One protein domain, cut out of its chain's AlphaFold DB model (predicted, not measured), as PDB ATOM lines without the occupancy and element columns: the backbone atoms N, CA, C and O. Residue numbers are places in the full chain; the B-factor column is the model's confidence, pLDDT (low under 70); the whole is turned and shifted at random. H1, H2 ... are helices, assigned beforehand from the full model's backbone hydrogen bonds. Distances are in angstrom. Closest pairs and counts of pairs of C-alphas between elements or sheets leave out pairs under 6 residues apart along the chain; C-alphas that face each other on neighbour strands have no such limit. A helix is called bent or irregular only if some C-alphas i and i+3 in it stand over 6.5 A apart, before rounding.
ATOM      1  N   PRO A  79       7.765  36.714  33.456       95.25
ATOM      2  CA  PRO A  79       8.437  36.157  32.281       95.25
ATOM      3  C   PRO A  79       8.892  37.231  31.284       95.25
ATOM      4  O   PRO A  79      10.019  37.172  30.803       95.25
ATOM      5  N   SER A  80       8.065  38.257  31.051       95.19
ATOM      6  CA  SER A  80       8.410  39.389  30.181       95.19
ATOM      7  C   SER A  80       9.623  40.165  30.692       95.19
ATOM      8  O   SER A  80      10.533  40.465  29.923       95.19
ATOM      9  N   ARG A  81       9.677  40.434  32.003       96.50
ATOM     10  CA  ARG A  81      10.799  41.144  32.618       96.50
ATOM     11  C   ARG A  81      12.075  40.307  32.608       96.50
ATOM     12  O   ARG A  81      13.156  40.855  32.421       96.50
ATOM     13  N   ALA A  82      11.964  38.996  32.808       96.62
ATOM     14  CA  ALA A  82      13.106  38.096  32.701       96.62
ATOM     15  C   ALA A  82      13.656  38.067  31.269       96.62
ATOM     16  O   ALA A  82      14.857  38.220  31.097       96.62
ATOM     17  N   ALA A  83      12.794  37.953  30.252       96.88
ATOM     18  CA  ALA A  83      13.208  37.985  28.847       96.88
ATOM     19  C   ALA A  83      13.933  39.292  28.480       96.88
ATOM     20  O   ALA A  83      14.981  39.259  27.838       96.88
ATOM     21  N   GLU A  84      13.430  40.429  28.963       97.38
ATOM     22  CA  GLU A  84      14.063  41.737  28.769       97.38
ATOM     23  C   GLU A  84      15.456  41.802  29.410       97.38
ATOM     24  O   GLU A  84      16.426  42.205  28.770       97.38
ATOM     25  N   VAL A  85      15.579  41.371  30.672       97.25
ATOM     26  CA  VAL A  85      16.864  41.358  31.388       97.25
ATOM     27  C   VAL A  85      17.842  40.394  30.731       97.25
ATOM     28  O   VAL A  85      19.015  40.734  30.612       97.25
ATOM     29  N   ILE A  86      17.379  39.225  30.289       97.69
ATOM     30  CA  ILE A  86      18.205  38.242  29.586       97.69
ATOM     31  C   ILE A  86      18.753  38.850  28.300       97.69
ATOM     32  O   ILE A  86      19.964  38.817  28.107       97.69
ATOM     33  N   THR A  87      17.897  39.460  27.477       97.44
ATOM     34  CA  THR A  87      18.290  40.118  26.220       97.44
ATOM     35  C   THR A  87      19.303  41.233  26.478       97.44
ATOM     36  O   THR A  87      20.388  41.238  25.910       97.44
ATOM     37  N   PHE A  88      19.026  42.127  27.432       97.75
ATOM     38  CA  PHE A  88      19.965  43.188  27.808       97.75
ATOM     39  C   PHE A  88      21.327  42.638  28.267       97.75
ATOM     40  O   PHE A  88      22.383  43.225  28.009       97.75
ATOM     41  N   SER A  89      21.299  41.496  28.952       97.06
ATOM     42  CA  SER A  89      22.470  40.874  29.559       97.06
ATOM     43  C   SER A  89      23.409  40.199  28.563       97.06
ATOM     44  O   SER A  89      24.477  39.798  29.010       97.06
ATOM     45  N   GLY A  90      23.091  40.110  27.266       96.06
ATOM     46  CA  GLY A  90      24.064  39.697  26.247       96.06
ATOM     47  C   GLY A  90      25.299  40.599  26.300       96.06
ATOM     48  O   GLY A  90      26.347  40.244  26.848       96.06
ATOM     49  N   ASP A  91      25.143  41.848  25.866       97.00
ATOM     50  CA  ASP A  91      26.234  42.828  25.875       97.00
ATOM     51  C   ASP A  91      26.597  43.338  27.275       97.00
ATOM     52  O   ASP A  91      27.777  43.464  27.613       97.00
ATOM     53  N   ALA A  92      25.611  43.602  28.137       97.50
ATOM     54  CA  ALA A  92      25.895  44.116  29.475       97.50
ATOM     55  C   ALA A  92      26.597  43.051  30.330       97.50
ATOM     56  O   ALA A  92      27.551  43.349  31.053       97.50
ATOM     57  N   GLY A  93      26.164  41.793  30.212       97.00
ATOM     58  CA  GLY A  93      26.803  40.657  30.862       97.00
ATOM     59  C   GLY A  93      28.198  40.399  30.307       97.00
ATOM     60  O   GLY A  93      29.107  40.171  31.103       97.00
ATOM     61  N   ALA A  94      28.416  40.533  28.994       97.50
ATOM     62  CA  ALA A  94      29.754  40.445  28.409       97.50
ATOM     63  C   ALA A  94      30.725  41.452  29.042       97.50
ATOM     64  O   ALA A  94      31.817  41.057  29.450       97.50
ATOM     65  N   MET A  95      30.326  42.722  29.198       98.19
ATOM     66  CA  MET A  95      31.163  43.749  29.839       98.19
ATOM     67  C   MET A  95      31.482  43.410  31.304       98.19
ATOM     68  O   MET A  95      32.629  43.540  31.747       98.19
ATOM     69  N   VAL A  96      30.490  42.935  32.064       97.94
ATOM     70  CA  VAL A  96      30.670  42.559  33.476       97.94
ATOM     71  C   VAL A  96      31.569  41.327  33.610       97.94
ATOM     72  O   VAL A  96      32.509  41.333  34.404       97.94
ATOM     73  N   LEU A  97      31.340  40.283  32.813       97.31
ATOM     74  CA  LEU A  97      32.156  39.065  32.809       97.31
ATOM     75  C   LEU A  97      33.590  39.358  32.361       97.31
ATOM     76  O   LEU A  97      34.541  38.893  32.989       97.31
ATOM     77  N   ALA A  98      33.759  40.187  31.333       97.19
ATOM     78  CA  ALA A  98      35.057  40.675  30.888       97.19
ATOM     79  C   ALA A  98      35.807  41.410  32.008       97.19
ATOM     80  O   ALA A  98      36.988  41.155  32.245       97.19
ATOM     81  N   THR A  99      35.102  42.258  32.758       97.38
ATOM     82  CA  THR A  99      35.642  42.951  33.936       97.38
ATOM     83  C   THR A  99      36.083  41.968  35.012       97.38
ATOM     84  O   THR A  99      37.181  42.110  35.547       97.38
ATOM     85  N   VAL A 100      35.290  40.930  35.298       94.94
ATOM     86  CA  VAL A 100      35.681  39.867  36.237       94.94
ATOM     87  C   VAL A 100      36.969  39.181  35.776       94.94
ATOM     88  O   VAL A 100      37.889  39.036  36.579       94.94
ATOM     89  N   LEU A 101      37.090  38.823  34.492       94.19
ATOM     90  CA  LEU A 101      38.308  38.207  33.946       94.19
ATOM     91  C   LEU A 101      39.546  39.106  34.094       94.19
ATOM     92  O   LEU A 101      40.608  38.620  34.483       94.19
ATOM     93  N   ILE A 102      39.408  40.411  33.840       94.62
ATOM     94  CA  ILE A 102      40.488  41.390  34.040       94.62
ATOM     95  C   ILE A 102      40.844  41.495  35.527       94.62
ATOM     96  O   ILE A 102      42.015  41.462  35.896       94.62
ATOM     97  N   VAL A 103      39.848  41.590  36.406       92.31
ATOM     98  CA  VAL A 103      40.039  41.737  37.855       92.31
ATOM     99  C   VAL A 103      40.712  40.504  38.473       92.31
ATOM    100  O   VAL A 103      41.550  40.652  39.367       92.31
ATOM    101  N   LEU A 104      40.432  39.301  37.964       89.25
ATOM    102  CA  LEU A 104      41.104  38.062  38.377       89.25
ATOM    103  C   LEU A 104      42.623  38.090  38.140       89.25
ATOM    104  O   LEU A 104      43.351  37.377  38.825       89.25
ATOM    105  N   PHE A 105      43.127  38.942  37.242       88.25
ATOM    106  CA  PHE A 105      44.567  39.163  37.096       88.25
ATOM    107  C   PHE A 105      45.196  39.744  38.375       88.25
ATOM    108  O   PHE A 105      46.333  39.418  38.724       88.25
ATOM    109  N   PHE A 106      44.458  40.601  39.085       83.62
ATOM    110  CA  PHE A 106      44.928  41.313  40.276       83.62
ATOM    111  C   PHE A 106      44.582  40.594  41.585       83.62
ATOM    112  O   PHE A 106      45.270  40.784  42.592       83.62
ATOM    113  N   ILE A 107      43.521  39.782  41.586       76.00
ATOM    114  CA  ILE A 107      42.985  39.131  42.782       76.00
ATOM    115  C   ILE A 107      43.420  37.662  42.839       76.00
ATOM    116  O   ILE A 107      43.094  36.861  41.972       76.00
ATOM    117  N   GLY A 108      44.113  37.292  43.915       68.12
ATOM    118  CA  GLY A 108      44.499  35.911  44.198       68.12
ATOM    119  C   GLY A 108      45.735  35.840  45.085       68.12
ATOM    120  O   GLY A 108      46.626  36.692  44.987       68.12
ATOM    121  N   ASP A 109      45.783  34.825  45.945       65.81
ATOM    122  CA  ASP A 109      46.972  34.515  46.738       65.81
ATOM    123  C   ASP A 109      48.122  34.113  45.800       65.81
ATOM    124  O   ASP A 109      47.885  33.577  44.712       65.81
ATOM    125  N   ALA A 110      49.370  34.399  46.194       62.38
ATOM    126  CA  ALA A 110      50.559  34.123  45.377       62.38
ATOM    127  C   ALA A 110      50.648  32.651  44.934       62.38
ATOM    128  O   ALA A 110      51.164  32.369  43.853       62.38
ATOM    129  N   ASP A 111      50.065  31.752  45.731       64.81
ATOM    130  CA  ASP A 111      50.053  30.303  45.527       64.81
ATOM    131  C   ASP A 111      48.880  29.781  44.681       64.81
ATOM    132  O   ASP A 111      48.805  28.596  44.360       64.81
ATOM    133  N   SER A 112      47.944  30.647  44.283       70.88
ATOM    134  CA  SER A 112      46.807  30.237  43.458       70.88
ATOM    135  C   SER A 112      47.227  29.982  42.011       70.88
ATOM    136  O   SER A 112      47.828  30.843  41.365       70.88
ATOM    137  N   LYS A 113      46.792  28.850  41.438       69.88
ATOM    138  CA  LYS A 113      46.948  28.543  40.000       69.88
ATOM    139  C   LYS A 113      46.311  29.591  39.078       69.88
ATOM    140  O   LYS A 113      46.688  29.680  37.918       69.88
ATOM    141  N   LEU A 114      45.367  30.393  39.581       67.56
ATOM    142  CA  LEU A 114      44.795  31.519  38.831       67.56
ATOM    143  C   LEU A 114      45.795  32.672  38.666       67.56
ATOM    144  O   LEU A 114      45.726  33.404  37.686       67.56
ATOM    145  N   ARG A 115      46.742  32.817  39.600       68.56
ATOM    146  CA  ARG A 115      47.790  33.847  39.586       68.56
ATOM    147  C   ARG A 115      49.128  33.321  39.057       68.56
ATOM    148  O   ARG A 115      49.942  34.114  38.576       68.56
ATOM    149  N   GLN A 116      49.366  32.016  39.140       66.00
ATOM    150  CA  GLN A 116      50.582  31.365  38.657       66.00
ATOM    151  C   GLN A 116      50.433  30.905  37.196       66.00
ATOM    152  O   GLN A 116      49.481  30.218  36.840       66.00
ATOM    153  N   GLY A 117      51.399  31.253  36.341       71.88
ATOM    154  CA  GLY A 117      51.457  30.791  34.946       71.88
ATOM    155  C   GLY A 117      50.687  31.646  33.926       71.88
ATOM    156  O   GLY A 117      50.341  32.799  34.178       71.88
ATOM    157  N   GLY A 118      50.472  31.087  32.729       80.69
ATOM    158  CA  GLY A 118      49.935  31.800  31.559       80.69
ATOM    159  C   GLY A 118      48.430  32.100  31.591       80.69
ATOM    160  O   GLY A 118      47.979  32.999  30.883       80.69
ATOM    161  N   LEU A 119      47.651  31.407  32.433       82.94
ATOM    162  CA  LEU A 119      46.185  31.529  32.474       82.94
ATOM    163  C   LEU A 119      45.707  32.954  32.784       82.94
ATOM    164  O   LEU A 119      44.789  33.442  32.130       82.94
ATOM    165  N   ARG A 120      46.372  33.661  33.707       85.75
ATOM    166  CA  ARG A 120      46.034  35.057  34.041       85.75
ATOM    167  C   ARG A 120      46.149  35.998  32.843       85.75
ATOM    168  O   ARG A 120      45.362  36.925  32.712       85.75
ATOM    169  N   PHE A 121      47.133  35.758  31.975       89.12
ATOM    170  CA  PHE A 121      47.344  36.565  30.776       89.12
ATOM    171  C   PHE A 121      46.310  36.219  29.707       89.12
ATOM    172  O   PHE A 121      45.826  37.118  29.027       89.12
ATOM    173  N   GLY A 122      45.907  34.946  29.624       90.38
ATOM    174  CA  GLY A 122      44.768  34.521  28.814       90.38
ATOM    175  C   GLY A 122      43.474  35.224  29.229       90.38
ATOM    176  O   GLY A 122      42.820  35.835  28.391       90.38
ATOM    177  N   PHE A 123      43.134  35.217  30.521       91.31
ATOM    178  CA  PHE A 123      41.946  35.915  31.031       91.31
ATOM    179  C   PHE A 123      42.014  37.426  30.837       91.31
ATOM    180  O   PHE A 123      41.021  38.017  30.422       91.31
ATOM    181  N   LEU A 124      43.177  38.041  31.066       93.12
ATOM    182  CA  LEU A 124      43.371  39.462  30.794       93.12
ATOM    183  C   LEU A 124      43.138  39.782  29.312       93.12
ATOM    184  O   LEU A 124      42.424  40.731  29.011       93.12
ATOM    185  N   GLY A 125      43.701  38.988  28.396       94.31
ATOM    186  CA  GLY A 125      43.535  39.181  26.956       94.31
ATOM    187  C   GLY A 125      42.087  39.002  26.500       94.31
ATOM    188  O   GLY A 125      41.548  39.875  25.827       94.31
ATOM    189  N   ILE A 126      41.438  37.910  26.917       93.81
ATOM    190  CA  ILE A 126      40.032  37.627  26.592       93.81
ATOM    191  C   ILE A 126      39.119  38.712  27.169       93.81
ATOM    192  O   ILE A 126      38.271  39.239  26.455       93.81
ATOM    193  N   GLY A 127      39.306  39.073  28.442       95.56
ATOM    194  CA  GLY A 127      38.519  40.104  29.108       95.56
ATOM    195  C   GLY A 127      38.713  41.479  28.472       95.56
ATOM    196  O   GLY A 127      37.737  42.148  28.161       95.56
ATOM    197  N   ALA A 128      39.951  41.895  28.202       95.81
ATOM    198  CA  ALA A 128      40.214  43.181  27.560       95.81
ATOM    199  C   ALA A 128      39.615  43.253  26.148       95.81
ATOM    200  O   ALA A 128      38.947  44.233  25.827       95.81
ATOM    201  N   ALA A 129      39.802  42.208  25.334       96.00
ATOM    202  CA  ALA A 129      39.232  42.144  23.993       96.00
ATOM    203  C   ALA A 129      37.701  42.214  24.034       96.00
ATOM    204  O   ALA A 129      37.110  43.000  23.303       96.00
ATOM    205  N   ALA A 130      37.068  41.449  24.926       95.75
ATOM    206  CA  ALA A 130      35.619  41.442  25.075       95.75
ATOM    207  C   ALA A 130      35.057  42.784  25.546       95.75
ATOM    208  O   ALA A 130      34.092  43.282  24.974       95.75
ATOM    209  N   LEU A 131      35.675  43.392  26.564       96.44
ATOM    210  CA  LEU A 131      35.222  44.675  27.091       96.44
ATOM    211  C   LEU A 131      35.337  45.776  26.035       96.44
ATOM    212  O   LEU A 131      34.398  46.547  25.878       96.44
ATOM    213  N   VAL A 132      36.467  45.852  25.324       96.31
ATOM    214  CA  VAL A 132      36.684  46.871  24.287       96.31
ATOM    215  C   VAL A 132      35.723  46.676  23.123       96.31
ATOM    216  O   VAL A 132      35.089  47.645  22.722       96.31
ATOM    217  N   ASP A 133      35.594  45.451  22.616       94.44
ATOM    218  CA  ASP A 133      34.726  45.131  21.481       94.44
ATOM    219  C   ASP A 133      33.270  45.526  21.760       94.44
ATOM    220  O   ASP A 133      32.685  46.316  21.023       94.44
ATOM    221  N   THR A 134      32.716  45.086  22.894       94.19
ATOM    222  CA  THR A 134      31.330  45.407  23.249       94.19
ATOM    223  C   THR A 134      31.160  46.882  23.628       94.19
ATOM    224  O   THR A 134      30.209  47.531  23.198       94.19
ATOM    225  N   PHE A 135      32.064  47.464  24.423       96.94
ATOM    226  CA  PHE A 135      31.911  48.854  24.871       96.94
ATOM    227  C   PHE A 135      32.102  49.871  23.742       96.94
ATOM    228  O   PHE A 135      31.429  50.901  23.748       96.94
ATOM    229  N   ALA A 136      32.982  49.605  22.772       96.50
ATOM    230  CA  ALA A 136      33.240  50.521  21.663       96.50
ATOM    231  C   ALA A 136      31.983  50.776  20.821       96.50
ATOM    232  O   ALA A 136      31.712  51.933  20.492       96.50
ATOM    233  N   VAL A 137      31.191  49.730  20.553       95.12
ATOM    234  CA  VAL A 137      29.905  49.823  19.843       95.12
ATOM    235  C   VAL A 137      28.976  50.808  20.552       95.12
ATOM    236  O   VAL A 137      28.596  51.837  19.992       95.12
ATOM    237  N   TRP A 138      28.693  50.568  21.834       97.00
ATOM    238  CA  TRP A 138      27.771  51.402  22.612       97.00
ATOM    239  C   TRP A 138      28.303  52.811  22.889       97.00
ATOM    240  O   TRP A 138      27.540  53.771  22.986       97.00
ATOM    241  N   TRP A 139      29.622  52.971  22.993       97.88
ATOM    242  CA  TRP A 139      30.237  54.285  23.129       97.88
ATOM    243  C   TRP A 139      30.106  55.122  21.854       97.88
ATOM    244  O   TRP A 139      29.866  56.334  21.962       97.88
ATOM    245  N   SER A 140      30.250  54.485  20.684       97.06
ATOM    246  CA  SER A 140      30.039  55.085  19.360       97.06
ATOM    247  C   SER A 140      28.573  55.459  19.143       97.06
ATOM    248  O   SER A 140      28.284  56.581  18.722       97.06
ATOM    249  N   ALA A 141      27.655  54.591  19.580       96.62
ATOM    250  CA  ALA A 141      26.206  54.773  19.481       96.62
ATOM    251  C   ALA A 141      25.674  56.085  20.088       96.62
ATOM    252  O   ALA A 141      24.605  56.562  19.726       96.62
ATOM    253  N   ARG A 142      26.437  56.735  20.979       96.81
ATOM    254  CA  ARG A 142      26.097  58.064  21.523       96.81
ATOM    255  C   ARG A 142      26.122  59.192  20.489       96.81
ATOM    256  O   ARG A 142      25.631  60.279  20.779       96.81
ATOM    257  N   ARG A 143      26.813  58.994  19.367       95.50
ATOM    258  CA  ARG A 143      26.972  59.990  18.293       95.50
ATOM    259  C   ARG A 143      26.553  59.457  16.929       95.50
ATOM    260  O   ARG A 143      26.364  60.263  16.027       95.50
ATOM    261  N   ASP A 144      26.443  58.143  16.798       94.25
ATOM    262  CA  ASP A 144      26.142  57.456  15.555       94.25
ATOM    263  C   ASP A 144      25.220  56.267  15.843       94.25
ATOM    264  O   ASP A 144      25.680  55.208  16.263       94.25
ATOM    265  N   VAL A 145      23.911  56.461  15.672       90.81
ATOM    266  CA  VAL A 145      22.902  55.425  15.951       90.81
ATOM    267  C   VAL A 145      23.077  54.211  15.034       90.81
ATOM    268  O   VAL A 145      22.798  53.093  15.466       90.81
ATOM    269  N   ASP A 146      23.628  54.399  13.832       92.31
ATOM    270  CA  ASP A 146      23.859  53.323  12.860       92.31
ATOM    271  C   ASP A 146      24.975  52.363  13.306       92.31
ATOM    272  O   ASP A 146      25.125  51.270  12.761       92.31
ATOM    273  N   ALA A 147      25.742  52.727  14.342       91.81
ATOM    274  CA  ALA A 147      26.692  51.824  14.982       91.81
ATOM    275  C   ALA A 147      26.004  50.694  15.773       91.81
ATOM    276  O   ALA A 147      26.654  49.696  16.090       91.81
ATOM    277  N   ILE A 148      24.722  50.843  16.133       93.38
ATOM    278  CA  ILE A 148      23.963  49.809  16.841       93.38
ATOM    279  C   ILE A 148      23.605  48.698  15.839       93.38
ATOM    280  O   ILE A 148      22.984  48.988  14.816       93.38
ATOM    281  N   PRO A 149      23.945  47.424  16.113       91.06
ATOM    282  CA  PRO A 149      23.718  46.323  15.180       91.06
ATOM    283  C   PRO A 149      22.251  45.859  15.191       91.06
ATOM    284  O   PRO A 149      21.944  44.759  15.648       91.06
ATOM    285  N   PHE A 150      21.342  46.712  14.717       93.75
ATOM    286  CA  PHE A 150      19.931  46.379  14.519       93.75
ATOM    287  C   PHE A 150      19.729  45.370  13.381       93.75
ATOM    288  O   PHE A 150      20.563  45.221  12.487       93.75
ATOM    289  N   GLY A 151      18.572  44.708  13.394       91.50
ATOM    290  CA  GLY A 151      18.122  43.784  12.357       91.50
ATOM    291  C   GLY A 151      18.066  42.333  12.822       91.50
ATOM    292  O   GLY A 151      18.036  42.035  14.020       91.50
ATOM    293  N   GLU A 152      18.041  41.422  11.854       88.75
ATOM    294  CA  GLU A 152      17.985  39.979  12.076       88.75
ATOM    295  C   GLU A 152      19.343  39.311  11.858       88.75
ATOM    296  O   GLU A 152      20.111  39.659  10.962       88.75
ATOM    297  N   ILE A 153      19.609  38.296  12.672       85.62
ATOM    298  CA  ILE A 153      20.760  37.414  12.575       85.62
ATOM    299  C   ILE A 153      20.268  36.069  12.035       85.62
ATOM    300  O   ILE A 153      19.397  35.420  12.629       85.62
ATOM    301  N   GLU A 154      20.845  35.634  10.917       79.44
ATOM    302  CA  GLU A 154      20.501  34.373  10.258       79.44
ATOM    303  C   GLU A 154      20.596  33.185  11.238       79.44
ATOM    304  O   GLU A 154      21.594  32.996  11.933       79.44
ATOM    305  N   GLY A 155      19.523  32.393  11.344       77.94
ATOM    306  CA  GLY A 155      19.443  31.245  12.262       77.94
ATOM    307  C   GLY A 155      19.207  31.587  13.747       77.94
ATOM    308  O   GLY A 155      19.007  30.685  14.571       77.94
ATOM    309  N   VAL A 156      19.174  32.872  14.115       81.44
ATOM    310  CA  VAL A 156      18.912  33.331  15.491       81.44
ATOM    311  C   VAL A 156      17.592  34.099  15.596       81.44
ATOM    312  O   VAL A 156      16.851  33.857  16.551       81.44
ATOM    313  N   GLY A 157      17.277  34.945  14.611       88.56
ATOM    314  CA  GLY A 157      16.142  35.875  14.617       88.56
ATOM    315  C   GLY A 157      16.599  37.305  14.912       88.56
ATOM    316  O   GLY A 157      17.745  37.644  14.637       88.56
ATOM    317  N   LEU A 158      15.732  38.137  15.496       92.19
ATOM    318  CA  LEU A 158      16.084  39.516  15.856       92.19
ATOM    319  C   LEU A 158      17.344  39.579  16.738       92.19
ATOM    320  O   LEU A 158      17.484  38.815  17.706       92.19
ATOM    321  N   SER A 159      18.229  40.518  16.407       93.69
ATOM    322  CA  SER A 159      19.351  40.938  17.246       93.69
ATOM    323  C   SER A 159      18.858  41.441  18.605       93.69
ATOM    324  O   SER A 159      17.695  41.826  18.760       93.69
ATOM    325  N   ASP A 160      19.729  41.449  19.612       95.00
ATOM    326  CA  ASP A 160      19.357  41.952  20.936       95.00
ATOM    327  C   ASP A 160      18.897  43.415  20.931       95.00
ATOM    328  O   ASP A 160      17.859  43.685  21.540       95.00
ATOM    329  N   PRO A 161      19.574  44.357  20.236       95.81
ATOM    330  CA  PRO A 161      19.089  45.729  20.153       95.81
ATOM    331  C   PRO A 161      17.701  45.819  19.512       95.81
ATOM    332  O   PRO A 161      16.835  46.502  20.058       95.81
ATOM    333  N   SER A 162      17.449  45.063  18.434       96.50
ATOM    334  CA  SER A 162      16.117  44.984  17.819       96.50
ATOM    335  C   SER A 162      15.076  44.405  18.771       96.50
ATOM    336  O   SER A 162      13.983  44.942  18.881       96.50
ATOM    337  N   LYS A 163      15.390  43.350  19.532       96.25
ATOM    338  CA  LYS A 163      14.458  42.816  20.542       96.25
ATOM    339  C   LYS A 163      14.164  43.833  21.641       96.25
ATOM    340  O   LYS A 163      13.018  43.960  22.070       96.25
ATOM    341  N   LEU A 164      15.177  44.547  22.125       97.06
ATOM    342  CA  LEU A 164      14.991  45.560  23.164       97.06
ATOM    343  C   LEU A 164      14.089  46.699  22.684       97.06
ATOM    344  O   LEU A 164      13.212  47.126  23.434       97.06
ATOM    345  N   GLU A 165      14.253  47.151  21.444       97.19
ATOM    346  CA  GLU A 165      13.404  48.179  20.843       97.19
ATOM    347  C   GLU A 165      12.005  47.644  20.499       97.19
ATOM    348  O   GLU A 165      11.006  48.113  21.042       97.19
ATOM    349  N   GLU A 166      11.924  46.640  19.629       96.50
ATOM    350  CA  GLU A 166      10.683  46.206  18.981       96.50
ATOM    351  C   GLU A 166       9.793  45.364  19.904       96.50
ATOM    352  O   GLU A 166       8.567  45.460  19.851       96.50
ATOM    353  N   VAL A 167      10.394  44.538  20.771       96.12
ATOM    354  CA  VAL A 167       9.657  43.616  21.656       96.12
ATOM    355  C   VAL A 167       9.499  44.197  23.057       96.12
ATOM    356  O   VAL A 167       8.443  44.052  23.675       96.12
ATOM    357  N   HIS A 168      10.538  44.853  23.578       96.38
ATOM    358  CA  HIS A 168      10.534  45.404  24.935       96.38
ATOM    359  C   HIS A 168      10.258  46.912  24.997       96.38
ATOM    360  O   HIS A 168      10.115  47.450  26.098       96.38
ATOM    361  N   GLY A 169      10.133  47.592  23.853       96.44
ATOM    362  CA  GLY A 169       9.728  48.997  23.779       96.44
ATOM    363  C   GLY A 169      10.770  49.975  24.320       96.44
ATOM    364  O   GLY A 169      10.410  51.038  24.829       96.44
ATOM    365  N   TRP A 170      12.056  49.618  24.301       97.31
ATOM    366  CA  TRP A 170      13.111  50.513  24.769       97.31
ATOM    367  C   TRP A 170      13.304  51.668  23.796       97.31
ATOM    368  O   TRP A 170      13.554  51.469  22.614       97.31
ATOM    369  N   ALA A 171      13.291  52.891  24.324       96.88
ATOM    370  CA  ALA A 171      13.804  54.033  23.583       96.88
ATOM    371  C   ALA A 171      15.311  53.854  23.329       96.88
ATOM    372  O   ALA A 171      16.058  53.531  24.261       96.88
ATOM    373  N   ILE A 172      15.755  54.131  22.101       95.62
ATOM    374  CA  ILE A 172      17.159  54.000  21.676       95.62
ATOM    375  C   ILE A 172      18.096  54.772  22.620       95.62
ATOM    376  O   ILE A 172      19.068  54.209  23.122       95.62
ATOM    377  N   ASP A 173      17.757  56.015  22.973       95.25
ATOM    378  CA  ASP A 173      18.563  56.834  23.892       95.25
ATOM    379  C   ASP A 173      18.728  56.186  25.276       95.25
ATOM    380  O   ASP A 173      19.807  56.213  25.879       95.25
ATOM    381  N   ALA A 174      17.660  55.566  25.790       95.69
ATOM    382  CA  ALA A 174      17.698  54.865  27.067       95.69
ATOM    383  C   ALA A 174      18.551  53.594  26.975       95.69
ATOM    384  O   ALA A 174      19.298  53.298  27.909       95.69
ATOM    385  N   MET A 175      18.469  52.869  25.857       96.88
ATOM    386  CA  MET A 175      19.293  51.691  25.585       96.88
ATOM    387  C   MET A 175      20.782  52.046  25.580       96.88
ATOM    388  O   MET A 175      21.544  51.494  26.376       96.88
ATOM    389  N   VAL A 176      21.177  53.035  24.773       97.69
ATOM    390  CA  VAL A 176      22.564  53.513  24.686       97.69
ATOM    391  C   VAL A 176      23.063  53.981  26.052       97.69
ATOM    392  O   VAL A 176      24.128  53.559  26.505       97.69
ATOM    393  N   SER A 177      22.278  54.801  26.757       97.62
ATOM    394  CA  SER A 177      22.644  55.306  28.086       97.62
ATOM    395  C   SER A 177      22.882  54.180  29.100       97.62
ATOM    396  O   SER A 177      23.862  54.214  29.853       97.62
ATOM    397  N   ARG A 178      22.042  53.136  29.098       98.12
ATOM    398  CA  ARG A 178      22.178  51.978  29.998       98.12
ATOM    399  C   ARG A 178      23.446  51.176  29.710       98.12
ATOM    400  O   ARG A 178      24.202  50.918  30.647       98.12
ATOM    401  N   TYR A 179      23.724  50.838  28.451       98.12
ATOM    402  CA  TYR A 179      24.947  50.105  28.096       98.12
ATOM    403  C   TYR A 179      26.216  50.914  28.369       98.12
ATOM    404  O   TYR A 179      27.173  50.391  28.943       98.12
ATOM    405  N   VAL A 180      26.210  52.212  28.053       98.19
ATOM    406  CA  VAL A 180      27.332  53.107  28.370       98.19
ATOM    407  C   VAL A 180      27.561  53.180  29.878       98.19
ATOM    408  O   VAL A 180      28.706  53.122  30.320       98.19
ATOM    409  N   THR A 181      26.493  53.260  30.675       98.56
ATOM    410  CA  THR A 181      26.593  53.270  32.142       98.56
ATOM    411  C   THR A 181      27.248  51.991  32.662       98.56
ATOM    412  O   THR A 181      28.157  52.071  33.490       98.56
ATOM    413  N   VAL A 182      26.848  50.819  32.152       98.44
ATOM    414  CA  VAL A 182      27.470  49.532  32.513       98.44
ATOM    415  C   VAL A 182      28.953  49.522  32.142       98.44
ATOM    416  O   VAL A 182      29.788  49.191  32.983       98.44
ATOM    417  N   GLY A 183      29.299  49.935  30.922       98.12
ATOM    418  CA  GLY A 183      30.687  49.967  30.466       98.12
ATOM    419  C   GLY A 183      31.567  50.928  31.268       98.12
ATOM    420  O   GLY A 183      32.670  50.567  31.680       98.12
ATOM    421  N   VAL A 184      31.068  52.124  31.592       98.50
ATOM    422  CA  VAL A 184      31.779  53.082  32.455       98.50
ATOM    423  C   VAL A 184      31.958  52.525  33.868       98.50
ATOM    424  O   VAL A 184      33.055  52.617  34.420       98.50
ATOM    425  N   ALA A 185      30.929  51.901  34.447       98.44
ATOM    426  CA  ALA A 185      31.036  51.260  35.757       98.44
ATOM    427  C   ALA A 185      32.089  50.134  35.759       98.44
ATOM    428  O   ALA A 185      32.891  50.041  36.689       98.44
ATOM    429  N   CYS A 186      32.137  49.334  34.690       98.25
ATOM    430  CA  CYS A 186      33.148  48.300  34.471       98.25
ATOM    431  C   CYS A 186      34.573  48.881  34.426       98.25
ATOM    432  O   CYS A 186      35.472  48.388  35.113       98.25
ATOM    433  N   LEU A 187      34.784  49.978  33.690       97.81
ATOM    434  CA  LEU A 187      36.079  50.667  33.635       97.81
ATOM    435  C   LEU A 187      36.493  51.234  34.999       97.81
ATOM    436  O   LEU A 187      37.642  51.061  35.411       97.81
ATOM    437  N   ILE A 188      35.564  51.867  35.722       98.25
ATOM    438  CA  ILE A 188      35.812  52.383  37.075       98.25
ATOM    439  C   ILE A 188      36.217  51.242  38.017       98.25
ATOM    440  O   ILE A 188      37.178  51.392  38.773       98.25
ATOM    441  N   ALA A 189      35.544  50.090  37.944       96.56
ATOM    442  CA  ALA A 189      35.890  48.916  38.742       96.56
ATOM    443  C   ALA A 189      37.308  48.405  38.427       96.56
ATOM    444  O   ALA A 189      38.100  48.196  39.349       96.56
ATOM    445  N   CYS A 190      37.667  48.277  37.143       96.19
ATOM    446  CA  CYS A 190      39.020  47.909  36.714       96.19
ATOM    447  C   CYS A 190      40.084  48.878  37.256       96.19
ATOM    448  O   CYS A 190      41.084  48.439  37.827       96.19
ATOM    449  N   ILE A 191      39.858  50.192  37.123       96.25
ATOM    450  CA  ILE A 191      40.775  51.228  37.622       96.25
ATOM    451  C   ILE A 191      40.912  51.137  39.145       96.25
ATOM    452  O   ILE A 191      42.030  51.150  39.660       96.25
ATOM    453  N   GLY A 192      39.798  51.000  39.870       96.12
ATOM    454  CA  GLY A 192      39.792  50.894  41.328       96.12
ATOM    455  C   GLY A 192      40.570  49.678  41.833       96.12
ATOM    456  O   GLY A 192      41.398  49.804  42.740       96.12
ATOM    457  N   VAL A 193      40.374  48.513  41.209       93.69
ATOM    458  CA  VAL A 193      41.116  47.288  41.546       93.69
ATOM    459  C   VAL A 193      42.602  47.439  41.228       93.69
ATOM    460  O   VAL A 193      43.439  47.079  42.059       93.69
ATOM    461  N   TRP A 194      42.952  48.000  40.069       92.94
ATOM    462  CA  TRP A 194      44.346  48.243  39.698       92.94
ATOM    463  C   TRP A 194      45.045  49.197  40.679       92.94
ATOM    464  O   TRP A 194      46.159  48.912  41.136       92.94
ATOM    465  N   MET A 195      44.382  50.295  41.059       95.12
ATOM    466  CA  MET A 195      44.888  51.242  42.056       95.12
ATOM    467  C   MET A 195      45.117  50.564  43.408       95.12
ATOM    468  O   MET A 195      46.198  50.699  43.987       95.12
ATOM    469  N   TRP A 196      44.138  49.795  43.894       92.94
ATOM    470  CA  TRP A 196      44.249  49.049  45.148       92.94
ATOM    471  C   TRP A 196      45.398  48.033  45.120       92.94
ATOM    472  O   TRP A 196      46.215  47.999  46.044       92.94
ATOM    473  N   ALA A 197      45.506  47.243  44.047       89.56
ATOM    474  CA  ALA A 197      46.551  46.236  43.895       89.56
ATOM    475  C   ALA A 197      47.950  46.871  43.859       89.56
ATOM    476  O   ALA A 197      48.874  46.387  44.516       89.56
ATOM    477  N   THR A 198      48.092  47.997  43.155       90.31
ATOM    478  CA  THR A 198      49.350  48.753  43.069       90.31
ATOM    479  C   THR A 198      49.731  49.370  44.413       90.31
ATOM    480  O   THR A 198      50.892  49.308  44.823       90.31
ATOM    481  N   TRP A 199      48.764  49.949  45.127       92.69
ATOM    482  CA  TRP A 199      48.981  50.493  46.466       92.69
ATOM    483  C   TRP A 199      49.425  49.409  47.453       92.69
ATOM    484  O   TRP A 199      50.414  49.601  48.163       92.69
ATOM    485  N   ARG A 200      48.751  48.252  47.451       88.81
ATOM    486  CA  ARG A 200      49.101  47.107  48.298       88.81
ATOM    487  C   ARG A 200      50.525  46.620  48.023       88.81
ATOM    488  O   ARG A 200      51.315  46.532  48.954       88.81
ATOM    489  N   ALA A 201      50.881  46.409  46.755       86.81
ATOM    490  CA  ALA A 201      52.225  45.969  46.374       86.81
ATOM    491  C   ALA A 201      53.321  46.957  46.816       86.81
ATOM    492  O   ALA A 201      54.377  46.547  47.292       86.81
ATOM    493  N   ARG A 202      53.064  48.269  46.706       89.44
ATOM    494  CA  ARG A 202      53.992  49.306  47.192       89.44
ATOM    495  C   ARG A 202      54.142  49.296  48.707       89.44
ATOM    496  O   ARG A 202      55.235  49.559  49.197       89.44
ATOM    497  N   ARG A 203      53.055  49.061  49.444       89.94
ATOM    498  CA  ARG A 203      53.092  48.977  50.905       89.94
ATOM    499  C   ARG A 203      53.919  47.775  51.351       89.94
ATOM    500  O   ARG A 203      54.793  47.945  52.190       89.94
ATOM    501  N   ASP A 204      53.695  46.613  50.747       86.31
ATOM    502  CA  ASP A 204      54.427  45.388  51.074       86.31
ATOM    503  C   ASP A 204      55.935  45.554  50.797       86.31
ATOM    504  O   ASP A 204      56.758  45.208  51.638       86.31
ATOM    505  N   ALA A 205      56.306  46.202  49.687       83.06
ATOM    506  CA  ALA A 205      57.704  46.474  49.332       83.06
ATOM    507  C   ALA A 205      58.427  47.493  50.237       83.06
ATOM    508  O   ALA A 205      59.647  47.578  50.188       83.06
ATOM    509  N   ARG A 206      57.706  48.294  51.035       80.56
ATOM    510  CA  ARG A 206      58.305  49.235  52.007       80.56
ATOM    511  C   ARG A 206      58.605  48.594  53.365       80.56
ATOM    512  O   ARG A 206      59.222  49.241  54.204       80.56
ATOM    513  N   HIS A 207      58.109  47.381  53.600       62.38
ATOM    514  CA  HIS A 207      58.278  46.635  54.850       62.38
ATOM    515  C   HIS A 207      59.256  45.451  54.717       62.38
ATOM    516  O   HIS A 207      59.388  44.680  55.667       62.38
TER     517      HIS A 207
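What this domain is: This is residues 79 to 207 of the 208 residues of an uncharacterized protein of Deltaproteobacteria bacterium (UniProt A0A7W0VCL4). The long helix H4 makes the longest axis of a loose three-helix bundle, with arm H1b side by side with it and H2 slanting over both. At one end arm H1a turns away from the bundle and the short H3 packs on it; at the other, residues 199 to 207 stick out. The printed part has 129 residues and is all helix, in the order H1, H2, H3, H4, with no named strand. It is loose, with a radius of gyration of the C-alphas of 18.0 A, and spans 59 by 29 by 27 A.

How they stand to each other: H4, residues 172 to 205, touches H1b, residues 91 to 104, with residues 179 to 193 alone; they run the same way at a shallow tilt of 3 degrees, the closest C-alphas, of Thr 99 and Cys 186, 5.9 A apart. H2, residues 119 to 140, forms a helical hairpin with H1b, at a shallow tilt of 33 degrees, only just short of steep; their closest C-alphas, of Ala 98 and Gly 127, are 3.9 A apart. H2 touches H4 with residues 131 to 139 alone, closest at the C-alphas of Phe 135 and Gly 183, 5.8 A. H1b, H2 and H4 are an up-and-down bundle, each running against the one before it in the chain. H3, residues 160 to 167, touches H1a, residues 79 to 88, closest at the C-alphas of Thr 87 and Asp 160, 5.7 A. H3 and H4 are close but not clearly touching. Every O i to N i+4 pair is within hydrogen-bond range in H1a, H1b, H3 and H4, and 16 of 18 in H2.

Where its parts are: H4 is 49.7 A long, from C-alpha 172 at (17.159, 54.000, 21.676) to C-alpha 205 at (57.704, 46.474, 49.332). H2 is 31.4 A, H1b 20.0 A, H1a 14.2 A and H3 9.9 A. H1, residues 79 to 104, was assigned as one helix by its hydrogen bonds but is bent, C-alphas 88 and 91 being 6.6 A apart; C-alpha 79 is at (8.437, 36.157, 32.281).

The domain as a whole: The C-alphas farthest apart, of Glu 154 and His 207, are 59.7 A apart. The printed part has no cut. The links H1 to H2 and H2 to H3 are long, and H3 to H4 is tight. Mean pLDDT of the printed part is 91.5; residues 108 to 111, 113 to 116 and 207 are under 70.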